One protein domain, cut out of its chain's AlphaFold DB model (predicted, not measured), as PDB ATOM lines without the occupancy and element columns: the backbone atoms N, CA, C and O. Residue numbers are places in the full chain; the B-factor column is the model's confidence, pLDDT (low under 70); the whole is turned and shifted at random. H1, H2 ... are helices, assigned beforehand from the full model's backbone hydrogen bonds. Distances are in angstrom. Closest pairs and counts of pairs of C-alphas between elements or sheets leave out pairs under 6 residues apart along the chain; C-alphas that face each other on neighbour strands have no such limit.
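This is residues 21 to 121 of the 282 residues of the protein "Hypothetical protein" of Micromonas pusilla (UniProt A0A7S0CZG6). What shape do these coordinates make? Four helices form a compact ring in which each touches the next: the long H3 along one side, H1 crossing it nearly at a right angle, H6 beside H1 and running the opposite way, and H4 between H6 and the far part of H3. H5 and the long stretch of residues 75 to 96 cover one side of this group, and the short H2 sits at a corner near H1, H3 and H5. What is it built of? The printed part has 101 residues with six named helices, H1 to H6 along the chain, and no named strand; the class is all helix. How large is it? It is compact, with a radius of gyration of the C-alphas of 12.4 A and a rounded outline of 34 by 30 by 22 A.

What touches H3, residues 48 to 63? Its residues 50 to 57 alone touch H1, residues 21 to 34, about perpendicular at 86 degrees, with the C-alphas of Ala 26 and Phe 54 closest at 4.2 A. Its residues 58 to 63 alone touch H4, residues 68 to 74, at a steep tilt of 57 degrees, the same way; the closest C-alphas, of Ser 62 and Gly 70, are 4.2 A apart. What does H6, residues 110 to 120, touch? It touches H4 at a steep tilt of 60 degrees, opposite ways, with the C-alphas of Ala 68 and Ala 115 closest at 4.8 A. It touches H1 at a shallow tilt of 21 degrees, opposite ways, with the C-alphas of Arg 27 and Leu 120 closest at 6.5 A. Where are H2, residues 40 to 46, and H5, residues 97 to 108? H2 only just touches H1, with 3 pairs of C-alphas within 8 A, the closest being those of Leu 33 and Phe 40 at 7.1 A. H5 touches no helix but is near H1, H2 and H6; its closest C-alphas to H6 are those of Met 107 and Arg 113, 6.4 A apart. Are the helix backbones well formed? In H1, H2, H3, H4, H5 and H6 every O i to N i+4 pair is within hydrogen-bond range.

Where is the longest helix? H3 runs 22.4 A from C-alpha 48 at (154.209, 147.558, 143.875) to C-alpha 63 at (142.946, 145.434, 163.166). How long are the others? H1 measures 19.8 A, H5 16.4 A and H6 15.3 A from first to last C-alpha, while H2 and H4 have 7 residues each. Where do the first and last helices begin and end? H1 begins at C-alpha 21, (150.157, 133.013, 148.393), and H6 ends at C-alpha 120, (153.996, 136.151, 159.196).

How far does it reach? The two C-alphas farthest apart, those of Ser 46 and Thr 75, are 34.5 A apart. Which link is long? H4 to H5 is a long link of 22 residues, 75 to 96; the other four links are tight. Is anything cut or uncertain? The printed part has no cut, its mean pLDDT is 81.9, and no printed residue is under 70.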
ATOM      1  N   GLU A  21     149.420 132.250 149.409       70.25
ATOM      2  CA  GLU A  21     150.157 133.013 148.393       70.25
ATOM      3  C   GLU A  21     150.360 134.478 148.827       70.25
ATOM      4  O   GLU A  21     151.418 135.077 148.619       70.25
ATOM      5  N   VAL A  22     149.372 135.052 149.518       71.69
ATOM      6  CA  VAL A  22     149.432 136.416 150.071       71.69
ATOM      7  C   VAL A  22     150.436 136.488 151.217       71.69
ATOM      8  O   VAL A  22     151.231 137.425 151.281       71.69
ATOM      9  N   ALA A  23     150.434 135.483 152.096       73.00
ATOM     10  CA  ALA A  23     151.378 135.393 153.205       73.00
ATOM     11  C   ALA A  23     152.826 135.161 152.730       73.00
ATOM     12  O   ALA A  23     153.768 135.578 153.401       73.00
ATOM     13  N   GLU A  24     153.039 134.492 151.595       79.19
ATOM     14  CA  GLU A  24     154.367 134.313 150.991       79.19
ATOM     15  C   GLU A  24     154.893 135.611 150.355       79.19
ATOM     16  O   GLU A  24     155.999 136.047 150.679       79.19
ATOM     17  N   ARG A  25     154.073 136.308 149.557       80.88
ATOM     18  CA  ARG A  25     154.419 137.627 148.989       80.88
ATOM     19  C   ARG A  25     154.693 138.673 150.077       80.88
ATOM     20  O   ARG A  25     155.702 139.376 150.028       80.88
ATOM     21  N   ALA A  26     153.852 138.723 151.114       83.31
ATOM     22  CA  ALA A  26     154.051 139.607 152.264       83.31
ATOM     23  C   ALA A  26     155.361 139.303 153.017       83.31
ATOM     24  O   ALA A  26     156.064 140.229 153.423       83.31
ATOM     25  N   ARG A  27     155.745 138.022 153.142       83.38
ATOM     26  CA  ARG A  27     157.052 137.616 153.690       83.38
ATOM     27  C   ARG A  27     158.228 138.096 152.843       83.38
ATOM     28  O   ARG A  27     159.196 138.593 153.411       83.38
ATOM     29  N   GLY A  28     158.138 138.011 151.515       83.25
ATOM     30  CA  GLY A  28     159.177 138.514 150.608       83.25
ATOM     31  C   GLY A  28     159.433 140.020 150.758       83.25
ATOM     32  O   GLY A  28     160.584 140.458 150.810       83.25
ATOM     33  N   VAL A  29     158.366 140.811 150.908       84.81
ATOM     34  CA  VAL A  29     158.459 142.260 151.171       84.81
ATOM     35  C   VAL A  29     158.997 142.549 152.575       84.81
ATOM     36  O   VAL A  29     159.839 143.435 152.736       84.81
ATOM     37  N   PHE A  30     158.571 141.790 153.589       85.00
ATOM     38  CA  PHE A  30     159.092 141.935 154.948       85.00
ATOM     39  C   PHE A  30     160.598 141.646 155.025       85.00
ATOM     40  O   PHE A  30     161.328 142.447 155.598       85.00
ATOM     41  N   ASP A  31     161.088 140.573 154.398       84.69
ATOM     42  CA  ASP A  31     162.524 140.262 154.308       84.69
ATOM     43  C   ASP A  31     163.305 141.385 153.598       84.69
ATOM     44  O   ASP A  31     164.350 141.840 154.072       84.69
ATOM     45  N   ALA A  32     162.756 141.911 152.498       83.25
ATOM     46  CA  ALA A  32     163.350 143.023 151.762       83.25
ATOM     47  C   ALA A  32     163.519 144.294 152.619       83.25
ATOM     48  O   ALA A  32     164.579 144.919 152.559       83.25
ATOM     49  N   LEU A  33     162.514 144.651 153.423       82.81
ATOM     50  CA  LEU A  33     162.540 145.818 154.314       82.81
ATOM     51  C   LEU A  33     163.380 145.579 155.580       82.81
ATOM     52  O   LEU A  33     164.193 146.418 155.960       82.81
ATOM     53  N   ALA A  34     163.162 144.452 156.260       80.00
ATOM     54  CA  ALA A  34     163.609 144.227 157.634       80.00
ATOM     55  C   ALA A  34     164.949 143.487 157.752       80.00
ATOM     56  O   ALA A  34     165.648 143.689 158.741       80.00
ATOM     57  N   VAL A  35     165.312 142.649 156.772       74.94
ATOM     58  CA  VAL A  35     166.598 141.921 156.742       74.94
ATOM     59  C   VAL A  35     167.569 142.593 155.779       74.94
ATOM     60  O   VAL A  35     168.714 142.858 156.134       74.94
ATOM     61  N   ARG A  36     167.116 142.893 154.554       74.44
ATOM     62  CA  ARG A  36     167.972 143.479 153.504       74.44
ATOM     63  C   ARG A  36     168.089 144.999 153.594       74.44
ATOM     64  O   ARG A  36     168.907 145.572 152.880       74.44
ATOM     65  N   GLY A  37     167.275 145.648 154.432       74.56
ATOM     66  CA  GLY A  37     167.294 147.097 154.635       74.56
ATOM     67  C   GLY A  37     166.989 147.909 153.375       74.56
ATOM     68  O   GLY A  37     167.442 149.049 153.280       74.56
ATOM     69  N   ARG A  38     166.271 147.340 152.390       79.12
ATOM     70  CA  ARG A  38     165.897 148.079 151.177       79.12
ATOM     71  C   ARG A  38     164.936 149.214 151.557       79.12
ATOM     72  O   ARG A  38     164.006 148.966 152.328       79.12
ATOM     73  N   PRO A  39     165.136 150.440 151.042       77.69
ATOM     74  CA  PRO A  39     164.244 151.548 151.336       77.69
ATOM     75  C   PRO A  39     162.854 151.275 150.754       77.69
ATOM     76  O   PRO A  39     162.698 150.598 149.736       77.69
ATOM     77  N   PHE A  40     161.839 151.846 151.398       79.94
ATOM     78  CA  PHE A  40     160.446 151.747 150.967       79.94
ATOM     79  C   PHE A  40     160.239 152.148 149.494       79.94
ATOM     80  O   PHE A  40     159.458 151.513 148.788       79.94
ATOM     81  N   GLU A  41     160.962 153.167 149.022       79.62
ATOM     82  CA  GLU A  41     160.854 153.708 147.660       79.62
ATOM     83  C   GLU A  41     161.232 152.688 146.583       79.62
ATOM     84  O   GLU A  41     160.502 152.553 145.601       79.62
ATOM     85  N   ASP A  42     162.314 151.930 146.792       79.75
ATOM     86  CA  ASP A  42     162.760 150.903 145.846       79.75
ATOM     87  C   ASP A  42     161.686 149.824 145.690       79.75
ATOM     88  O   ASP A  42     161.337 149.456 144.574       79.75
ATOM     89  N   ILE A  43     161.109 149.370 146.806       80.25
ATOM     90  CA  ILE A  43     160.071 148.329 146.831       80.25
ATOM     91  C   ILE A  43     158.747 148.846 146.251       80.25
ATOM     92  O   ILE A  43     158.068 148.120 145.525       80.25
ATOM     93  N   GLN A  44     158.378 150.101 146.529       78.88
ATOM     94  CA  GLN A  44     157.188 150.722 145.943       78.88
ATOM     95  C   GLN A  44     157.332 150.902 144.420       78.88
ATOM     96  O   GLN A  44     156.321 150.880 143.716       78.88
ATOM     97  N   ALA A  45     158.561 151.066 143.913       77.75
ATOM     98  CA  ALA A  45     158.856 151.218 142.491       77.75
ATOM     99  C   ALA A  45     159.029 149.881 141.743       77.75
ATOM    100  O   ALA A  45     158.533 149.769 140.623       77.75
ATOM    101  N   SER A  46     159.709 148.882 142.323       77.69
ATOM    102  CA  SER A  46     159.946 147.581 141.673       77.69
ATOM    103  C   SER A  46     158.764 146.625 141.798       77.69
ATOM    104  O   SER A  46     158.338 146.038 140.808       77.69
ATOM    105  N   ASP A  47     158.210 146.493 143.006       81.69
ATOM    106  CA  ASP A  47     157.357 145.369 143.398       81.69
ATOM    107  C   ASP A  47     156.021 145.865 143.987       81.69
ATOM    108  O   ASP A  47     155.518 145.347 144.987       81.69
ATOM    109  N   PHE A  48     155.418 146.890 143.364       81.31
ATOM    110  CA  PHE A  48     154.209 147.558 143.875       81.31
ATOM    111  C   PHE A  48     153.051 146.591 144.180       81.31
ATOM    112  O   PHE A  48     152.321 146.792 145.149       81.31
ATOM    113  N   ALA A  49     152.879 145.535 143.379       82.62
ATOM    114  CA  ALA A  49     151.847 144.525 143.612       82.62
ATOM    115  C   ALA A  49     152.059 143.795 144.949       82.62
ATOM    116  O   ALA A  49     151.142 143.732 145.767       82.62
ATOM    117  N   ASP A  50     153.276 143.322 145.221       82.44
ATOM    118  CA  ASP A  50     153.586 142.610 146.460       82.44
ATOM    119  C   ASP A  50     153.644 143.569 147.660       82.44
ATOM    120  O   ASP A  50     153.170 143.218 148.744       82.44
ATOM    121  N   TRP A  51     154.085 144.821 147.459       86.50
ATOM    122  CA  TRP A  51     153.911 145.900 148.442       86.50
ATOM    123  C   TRP A  51     152.443 146.042 148.864       86.50
ATOM    124  O   TRP A  51     152.153 146.113 150.058       86.50
ATOM    125  N   ARG A  52     151.496 146.046 147.917       85.75
ATOM    126  CA  ARG A  52     150.059 146.143 148.228       85.75
ATOM    127  C   ARG A  52     149.557 144.943 149.033       85.75
ATOM    128  O   ARG A  52     148.718 145.133 149.916       85.75
ATOM    129  N   MET A  53     150.093 143.745 148.791       84.19
ATOM    130  CA  MET A  53     149.764 142.548 149.576       84.19
ATOM    131  C   MET A  53     150.312 142.639 151.007       84.19
ATOM    132  O   MET A  53     149.567 142.397 151.958       84.19
ATOM    133  N   PHE A  54     151.565 143.074 151.175       87.00
ATOM    134  CA  PHE A  54     152.165 143.337 152.487       87.00
ATOM    135  C   PHE A  54     151.428 144.448 153.249       87.00
ATOM    136  O   PHE A  54     151.086 144.282 154.416       87.00
ATOM    137  N   PHE A  55     151.114 145.563 152.592       87.06
ATOM    138  CA  PHE A  55     150.386 146.674 153.199       87.06
ATOM    139  C   PHE A  55     148.978 146.269 153.652       87.06
ATOM    140  O   PHE A  55     148.544 146.669 154.734       87.06
ATOM    141  N   ARG A  56     148.275 145.432 152.872       84.75
ATOM    142  CA  ARG A  56     147.004 144.837 153.306       84.75
ATOM    143  C   ARG A  56     147.200 143.969 154.552       84.75
ATOM    144  O   ARG A  56     146.499 144.189 155.530       84.75
ATOM    145  N   PHE A  57     148.194 143.078 154.554       85.44
ATOM    146  CA  PHE A  57     148.539 142.260 155.723       85.44
ATOM    147  C   PHE A  57     148.798 143.102 156.982       85.44
ATOM    148  O   PHE A  57     148.207 142.829 158.021       85.44
ATOM    149  N   VAL A  58     149.615 144.160 156.892       88.06
ATOM    150  CA  VAL A  58     149.911 145.044 158.036       88.06
ATOM    151  C   VAL A  58     148.633 145.675 158.593       88.06
ATOM    152  O   VAL A  58     148.470 145.771 159.809       88.06
ATOM    153  N   LYS A  59     147.701 146.079 157.722       86.81
ATOM    154  CA  LYS A  59     146.423 146.661 158.146       86.81
ATOM    155  C   LYS A  59     145.500 145.627 158.782       86.81
ATOM    156  O   LYS A  59     144.980 145.907 159.861       86.81
ATOM    157  N   ASP A  60     145.347 144.462 158.164       85.00
ATOM    158  CA  ASP A  60     144.494 143.379 158.660       85.00
ATOM    159  C   ASP A  60     145.002 142.872 160.022       85.00
ATOM    160  O   ASP A  60     144.233 142.819 160.980       85.00
ATOM    161  N   ALA A  61     146.313 142.635 160.159       84.50
ATOM    162  CA  ALA A  61     146.939 142.282 161.432       84.50
ATOM    163  C   ALA A  61     146.760 143.392 162.484       84.50
ATOM    164  O   ALA A  61     146.310 143.132 163.593       84.50
ATOM    165  N   SER A  62     146.995 144.666 162.138       85.25
ATOM    166  CA  SER A  62     146.791 145.771 163.092       85.25
ATOM    167  C   SER A  62     145.342 145.909 163.586       85.25
ATOM    168  O   SER A  62     145.117 146.501 164.643       85.25
ATOM    169  N   ALA A  63     144.366 145.401 162.827       82.75
ATOM    170  CA  ALA A  63     142.946 145.434 163.166       82.75
ATOM    171  C   ALA A  63     142.480 144.199 163.960       82.75
ATOM    172  O   ALA A  63     141.486 144.298 164.680       82.75
ATOM    173  N   ASP A  64     143.179 143.064 163.857       79.44
ATOM    174  CA  ASP A  64     142.876 141.830 164.586       79.44
ATOM    175  C   ASP A  64     143.649 141.774 165.921       79.44
ATOM    176  O   ASP A  64     144.852 141.489 165.924       79.44
ATOM    177  N   PRO A  65     142.985 141.977 167.080       77.88
ATOM    178  CA  PRO A  65     143.631 142.008 168.391       77.88
ATOM    179  C   PRO A  65     144.166 140.644 168.857       77.88
ATOM    180  O   PRO A  65     144.751 140.575 169.936       77.88
ATOM    181  N   THR A  66     143.949 139.560 168.103       76.75
ATOM    182  CA  THR A  66     144.552 138.252 168.396       76.75
ATOM    183  C   THR A  66     145.984 138.130 167.872       76.75
ATOM    184  O   THR A  66     146.735 137.293 168.376       76.75
ATOM    185  N   THR A  67     146.374 138.968 166.906       81.88
ATOM    186  CA  THR A  67     147.721 139.017 166.316       81.88
ATOM    187  C   THR A  67     148.697 139.794 167.200       81.88
ATOM    188  O   THR A  67     148.295 140.644 168.000       81.88
ATOM    189  N   ALA A  68     149.999 139.552 167.045       83.50
ATOM    190  CA  ALA A  68     151.028 140.266 167.792       83.50
ATOM    191  C   ALA A  68     151.050 141.766 167.442       83.50
ATOM    192  O   ALA A  68     151.225 142.611 168.325       83.50
ATOM    193  N   LEU A  69     150.830 142.129 166.172       85.00
ATOM    194  CA  LEU A  69     150.737 143.531 165.761       85.00
ATOM    195  C   LEU A  69     149.453 144.192 166.284       85.00
ATOM    196  O   LEU A  69     149.484 145.346 166.724       85.00
ATOM    197  N   GLY A  70     148.339 143.463 166.277       82.00
ATOM    198  CA  GLY A  70     147.070 143.899 166.849       82.00
ATOM    199  C   GLY A  70     147.136 144.096 168.362       82.00
ATOM    200  O   GLY A  70     146.584 145.076 168.856       82.00
ATOM    201  N   GLU A  71     147.880 143.266 169.101       84.56
ATOM    202  CA  GLU A  71     148.145 143.474 170.534       84.56
ATOM    203  C   GLU A  71     148.902 144.796 170.774       84.56
ATOM    204  O   GLU A  71     148.535 145.586 171.653       84.56
ATOM    205  N   LEU A  72     149.919 145.106 169.958       83.75
ATOM    206  CA  LEU A  72     150.623 146.397 170.019       83.75
ATOM    207  C   LEU A  72     149.701 147.580 169.677       83.75
ATOM    208  O   LEU A  72     149.816 148.652 170.278       83.75
ATOM    209  N   ASN A  73     148.767 147.408 168.743       83.75
ATOM    210  CA  ASN A  73     147.796 148.447 168.416       83.75
ATOM    211  C   ASN A  73     146.780 148.649 169.564       83.75
ATOM    212  O   ASN A  73     146.610 149.764 170.059       83.75
ATOM    213  N   ALA A  74     146.191 147.562 170.073       80.44
ATOM    214  CA  ALA A  74     145.208 147.560 171.159       80.44
ATOM    215  C   ALA A  74     145.772 148.105 172.486       80.44
ATOM    216  O   ALA A  74     145.106 148.867 173.185       80.44
ATOM    217  N   THR A  75     147.036 147.811 172.810       82.00
ATOM    218  CA  THR A  75     147.745 148.376 173.981       82.00
ATOM    219  C   THR A  75     148.192 149.839 173.794       82.00
ATOM    220  O   THR A  75     148.899 150.412 174.639       82.00
ATOM    221  N   SER A  76     147.769 150.473 172.692       81.12
ATOM    222  CA  SER A  76     148.130 151.838 172.295       81.12
ATOM    223  C   SER A  76     149.647 152.048 172.179       81.12
ATOM    224  O   SER A  76     150.138 153.157 172.389       81.12
ATOM    225  N   PHE A  77     150.419 150.994 171.897       85.69
ATOM    226  CA  PHE A  77     151.872 151.087 171.742       85.69
ATOM    227  C   PHE A  77     152.236 151.848 170.461       85.69
ATOM    228  O   PHE A  77     153.056 152.758 170.519       85.69
ATOM    229  N   LEU A  78     151.560 151.561 169.343       84.81
ATOM    230  CA  LEU A  78     151.760 152.284 168.077       84.81
ATOM    231  C   LEU A  78     151.409 153.778 168.208       84.81
ATOM    232  O   LEU A  78     152.211 154.634 167.838       84.81
ATOM    233  N   GLY A  79     150.281 154.099 168.853       81.75
ATOM    234  CA  GLY A  79     149.866 155.486 169.098       81.75
ATOM    235  C   GLY A  79     150.843 156.291 169.968       81.75
ATOM    236  O   GLY A  79     151.029 157.479 169.730       81.75
ATOM    237  N   LYS A  80     151.539 155.654 170.925       84.75
ATOM    238  CA  LYS A  80     152.623 156.287 171.715       84.75
ATOM    239  C   LYS A  80     153.883 156.590 170.896       84.75
ATOM    240  O   LYS A  80     154.734 157.343 171.357       84.75
ATOM    241  N   HIS A  81     154.008 155.993 169.714       82.88
ATOM    242  CA  HIS A  81     155.051 156.277 168.734       82.88
ATOM    243  C   HIS A  81     154.534 157.152 167.577       82.88
ATOM    244  O   HIS A  81     155.179 157.213 166.533       82.88
ATOM    245  N   ASP A  82     153.397 157.837 167.747       82.00
ATOM    246  CA  ASP A  82     152.723 158.660 166.729       82.00
ATOM    247  C   ASP A  82     152.371 157.893 165.439       82.00
ATOM    248  O   ASP A  82     152.286 158.490 164.369       82.00
ATOM    249  N   ILE A  83     152.190 156.569 165.527       85.62
ATOM    250  CA  ILE A  83     151.846 155.714 164.385       85.62
ATOM    251  C   ILE A  83     150.361 155.350 164.440       85.62
ATOM    252  O   ILE A  83     149.874 154.797 165.430       85.62
ATOM    253  N   SER A  84     149.653 155.613 163.343       84.69
ATOM    254  CA  SER A  84     148.228 155.362 163.165       84.69
ATOM    255  C   SER A  84     147.974 154.569 161.881       84.69
ATOM    256  O   SER A  84     147.542 155.094 160.856       84.69
ATOM    257  N   VAL A  85     148.172 153.248 161.950       83.69
ATOM    258  CA  VAL A  85     147.956 152.314 160.822       83.69
ATOM    259  C   VAL A  85     146.526 152.404 160.248       83.69
ATOM    260  O   VAL A  85     146.292 152.174 159.060       83.69
ATOM    261  N   SER A  86     145.550 152.819 161.064       81.88
ATOM    262  CA  SER A  86     144.161 153.044 160.643       81.88
ATOM    263  C   SER A  86     143.963 154.300 159.772       81.88
ATOM    264  O   SER A  86     142.997 154.349 158.999       81.88
ATOM    265  N   ALA A  87     144.871 155.280 159.857       80.50
ATOM    266  CA  ALA A  87     144.921 156.489 159.030       80.50
ATOM    267  C   ALA A  87     145.568 156.247 157.652       80.50
ATOM    268  O   ALA A  87     145.280 156.974 156.691       80.50
ATOM    269  N   TRP A  88     146.408 155.212 157.532       85.75
ATOM    270  CA  TRP A  88     147.139 154.881 156.307       85.75
ATOM    271  C   TRP A  88     146.203 154.488 155.160       85.75
ATOM    272  O   TRP A  88     145.309 153.645 155.299       85.75
ATOM    273  N   GLY A  89     146.408 155.108 153.998       75.19
ATOM    274  CA  GLY A  89     145.549 154.970 152.821       75.19
ATOM    275  C   GLY A  89     144.191 155.681 152.934       75.19
ATOM    276  O   GLY A  89     143.378 155.546 152.027       75.19
ATOM    277  N   LYS A  90     143.925 156.425 154.023       78.50
ATOM    278  CA  LYS A  90     142.705 157.237 154.206       78.50
ATOM    279  C   LYS A  90     143.040 158.726 154.279       78.50
ATOM    280  O   LYS A  90     142.835 159.448 153.310       78.50
ATOM    281  N   SER A  91     143.582 159.177 155.409       74.50
ATOM    282  CA  SER A  91     144.057 160.554 155.608       74.50
ATOM    283  C   SER A  91     145.540 160.697 155.261       74.50
ATOM    284  O   SER A  91     145.948 161.718 154.713       74.50
ATOM    285  N   VAL A  92     146.335 159.652 155.505       78.31
ATOM    286  CA  VAL A  92     147.761 159.591 155.163       78.31
ATOM    287  C   VAL A  92     147.916 158.788 153.865       78.31
ATOM    288  O   VAL A  92     147.744 157.569 153.853       78.31
ATOM    289  N   LYS A  93     148.166 159.466 152.735       80.06
ATOM    290  CA  LYS A  93     148.246 158.829 151.402       80.06
ATOM    291  C   LYS A  93     149.546 158.030 151.245       80.06
ATOM    292  O   LYS A  93     150.610 158.578 151.502       80.06
ATOM    293  N   GLU A  94     149.488 156.816 150.691       77.69
ATOM    294  CA  GLU A  94     150.641 155.897 150.501       77.69
ATOM    295  C   GLU A  94     151.796 156.443 149.629       77.69
ATOM    296  O   GLU A  94     152.874 155.860 149.594       77.69
ATOM    297  N   ARG A  95     151.582 157.552 148.907       75.69
ATOM    298  CA  ARG A  95     152.607 158.272 148.120       75.69
ATOM    299  C   ARG A  95     153.040 159.608 148.747       75.69
ATOM    300  O   ARG A  95     153.685 160.414 148.088       75.69
ATOM    301  N   SER A  96     152.607 159.905 149.973       77.31
ATOM    302  CA  SER A  96     152.958 161.150 150.671       77.31
ATOM    303  C   SER A  96     154.266 161.000 151.460       77.31
ATOM    304  O   SER A  96     154.530 159.913 151.975       77.31
ATOM    305  N   PRO A  97     155.060 162.076 151.624       78.00
ATOM    306  CA  PRO A  97     156.261 162.031 152.463       78.00
ATOM    307  C   PRO A  97     155.926 161.692 153.923       78.00
ATOM    308  O   PRO A  97     156.644 160.918 154.543       78.00
ATOM    309  N   LEU A  98     154.778 162.160 154.428       81.56
ATOM    310  CA  LEU A  98     154.275 161.824 155.766       81.56
ATOM    311  C   LEU A  98     154.073 160.312 155.948       81.56
ATOM    312  O   LEU A  98     154.476 159.764 156.967       81.56
ATOM    313  N   PHE A  99     153.508 159.622 154.945       84.75
ATOM    314  CA  PHE A  99     153.391 158.162 154.983       84.75
ATOM    315  C   PHE A  99     154.760 157.488 155.053       84.75
ATOM    316  O   PHE A  99     154.942 156.575 155.851       84.75
ATOM    317  N   LYS A 100     155.720 157.942 154.237       82.81
ATOM    318  CA  LYS A 100     157.077 157.389 154.230       82.81
ATOM    319  C   LYS A 100     157.744 157.550 155.597       82.81
ATOM    320  O   LYS A 100     158.251 156.575 156.133       82.81
ATOM    321  N   GLU A 101     157.720 158.751 156.172       83.56
ATOM    322  CA  GLU A 101     158.321 159.030 157.483       83.56
ATOM    323  C   GLU A 101     157.696 158.176 158.597       83.56
ATOM    324  O   GLU A 101     158.411 157.612 159.428       83.56
ATOM    325  N   GLU A 102     156.368 158.034 158.595       85.88
ATOM    326  CA  GLU A 102     155.633 157.227 159.570       85.88
ATOM    327  C   GLU A 102     155.887 155.717 159.387       85.88
ATOM    328  O   GLU A 102     156.075 154.994 160.368       85.88
ATOM    329  N   PHE A 103     155.967 155.243 158.140       86.25
ATOM    330  CA  PHE A 103     156.264 153.851 157.804       86.25
ATOM    331  C   PHE A 103     157.728 153.470 158.094       86.25
ATOM    332  O   PHE A 103     157.991 152.413 158.670       86.25
ATOM    333  N   ASP A 104     158.686 154.351 157.795       84.25
ATOM    334  CA  ASP A 104     160.093 154.177 158.169       84.25
ATOM    335  C   ASP A 104     160.245 154.156 159.701       84.25
ATOM    336  O   ASP A 104     160.973 153.320 160.245       84.25
ATOM    337  N   LYS A 105     159.528 155.028 160.428       85.75
ATOM    338  CA  LYS A 105     159.474 155.017 161.903       85.75
ATOM    339  C   LYS A 105     158.896 153.699 162.424       85.75
ATOM    340  O   LYS A 105     159.471 153.116 163.342       85.75
ATOM    341  N   PHE A 106     157.822 153.198 161.815       87.69
ATOM    342  CA  PHE A 106     157.202 151.908 162.130       87.69
ATOM    343  C   PHE A 106     158.172 150.733 161.935       87.69
ATOM    344  O   PHE A 106     158.410 149.985 162.883       87.69
ATOM    345  N   MET A 107     158.820 150.613 160.771       86.94
ATOM    346  CA  MET A 107     159.767 149.523 160.487       86.94
ATOM    347  C   MET A 107     161.066 149.602 161.308       86.94
ATOM    348  O   MET A 107     161.717 148.577 161.544       86.94
ATOM    349  N   ARG A 108     161.447 150.787 161.808       84.38
ATOM    350  CA  ARG A 108     162.584 150.954 162.734       84.38
ATOM    351  C   ARG A 108     162.309 150.417 164.141       84.38
ATOM    352  O   ARG A 108     163.268 150.027 164.814       84.38
ATOM    353  N   ILE A 109     161.053 150.329 164.585       86.56
ATOM    354  CA  ILE A 109     160.722 149.824 165.927       86.56
ATOM    355  C   ILE A 109     160.927 148.305 165.991       86.56
ATOM    356  O   ILE A 109     160.292 147.533 165.279       86.56
ATOM    357  N   GLU A 110     161.794 147.862 166.903       81.56
ATOM    358  CA  GLU A 110     162.144 146.448 167.084       81.56
ATOM    359  C   GLU A 110     160.915 145.577 167.374       81.56
ATOM    360  O   GLU A 110     160.649 144.644 166.625       81.56
ATOM    361  N   ARG A 111     160.081 145.970 168.348       82.50
ATOM    362  CA  ARG A 111     158.818 145.279 168.670       82.50
ATOM    363  C   ARG A 111     157.856 145.137 167.492       82.50
ATOM    364  O   ARG A 111     157.109 144.167 167.443       82.50
ATOM    365  N   VAL A 112     157.848 146.093 166.563       86.31
ATOM    366  CA  VAL A 112     157.005 146.023 165.363       86.31
ATOM    367  C   VAL A 112     157.540 144.957 164.411       86.31
ATOM    368  O   VAL A 112     156.762 144.143 163.925       86.31
ATOM    369  N   ARG A 113     158.863 144.894 164.198       83.94
ATOM    370  CA  ARG A 113     159.481 143.811 163.417       83.94
ATOM    371  C   ARG A 113     159.292 142.445 164.076       83.94
ATOM    372  O   ARG A 113     159.019 141.484 163.370       83.94
ATOM    373  N   GLU A 114     159.399 142.354 165.402       83.50
ATOM    374  CA  GLU A 114     159.131 141.120 166.156       83.50
ATOM    375  C   GLU A 114     157.678 140.651 165.986       83.50
ATOM    376  O   GLU A 114     157.445 139.480 165.697       83.50
ATOM    377  N   ALA A 115     156.711 141.567 166.110       83.94
ATOM    378  CA  ALA A 115     155.294 141.276 165.917       83.94
ATOM    379  C   ALA A 115     154.980 140.838 164.477       83.94
ATOM    380  O   ALA A 115     154.396 139.779 164.274       83.94
ATOM    381  N   LEU A 116     155.447 141.591 163.476       84.56
ATOM    382  CA  LEU A 116     155.283 141.242 162.061       84.56
ATOM    383  C   LEU A 116     155.924 139.891 161.716       84.56
ATOM    384  O   LEU A 116     155.333 139.116 160.968       84.56
ATOM    385  N   ALA A 117     157.102 139.584 162.268       83.50
ATOM    386  CA  ALA A 117     157.751 138.292 162.070       83.50
ATOM    387  C   ALA A 117     156.935 137.143 162.689       83.50
ATOM    388  O   ALA A 117     156.751 136.109 162.045       83.50
ATOM    389  N   ALA A 118     156.390 137.341 163.895       82.50
ATOM    390  CA  ALA A 118     155.518 136.371 164.556       82.50
ATOM    391  C   ALA A 118     154.214 136.127 163.773       82.50
ATOM    392  O   ALA A 118     153.843 134.972 163.565       82.50
ATOM    393  N   ASP A 119     153.568 137.190 163.288       81.50
ATOM    394  CA  ASP A 119     152.302 137.119 162.545       81.50
ATOM    395  C   ASP A 119     152.477 136.537 161.126       81.50
ATOM    396  O   ASP A 119     151.601 135.834 160.626       81.50
ATOM    397  N   LEU A 120     153.629 136.769 160.481       80.62
ATOM    398  CA  LEU A 120     153.996 136.151 159.196       80.62
ATOM    399  C   LEU A 120     154.595 134.737 159.339       80.62
ATOM    400  O   LEU A 120     154.814 134.055 158.333       80.62
ATOM    401  N   GLY A 121     154.896 134.287 160.561       73.62
ATOM    402  CA  GLY A 121     155.553 133.003 160.820       73.62
ATOM    403  C   GLY A 121     156.975 132.908 160.252       73.62
ATOM    404  O   GLY A 121     157.361 131.850 159.751       73.62
TER     405      GLY A 121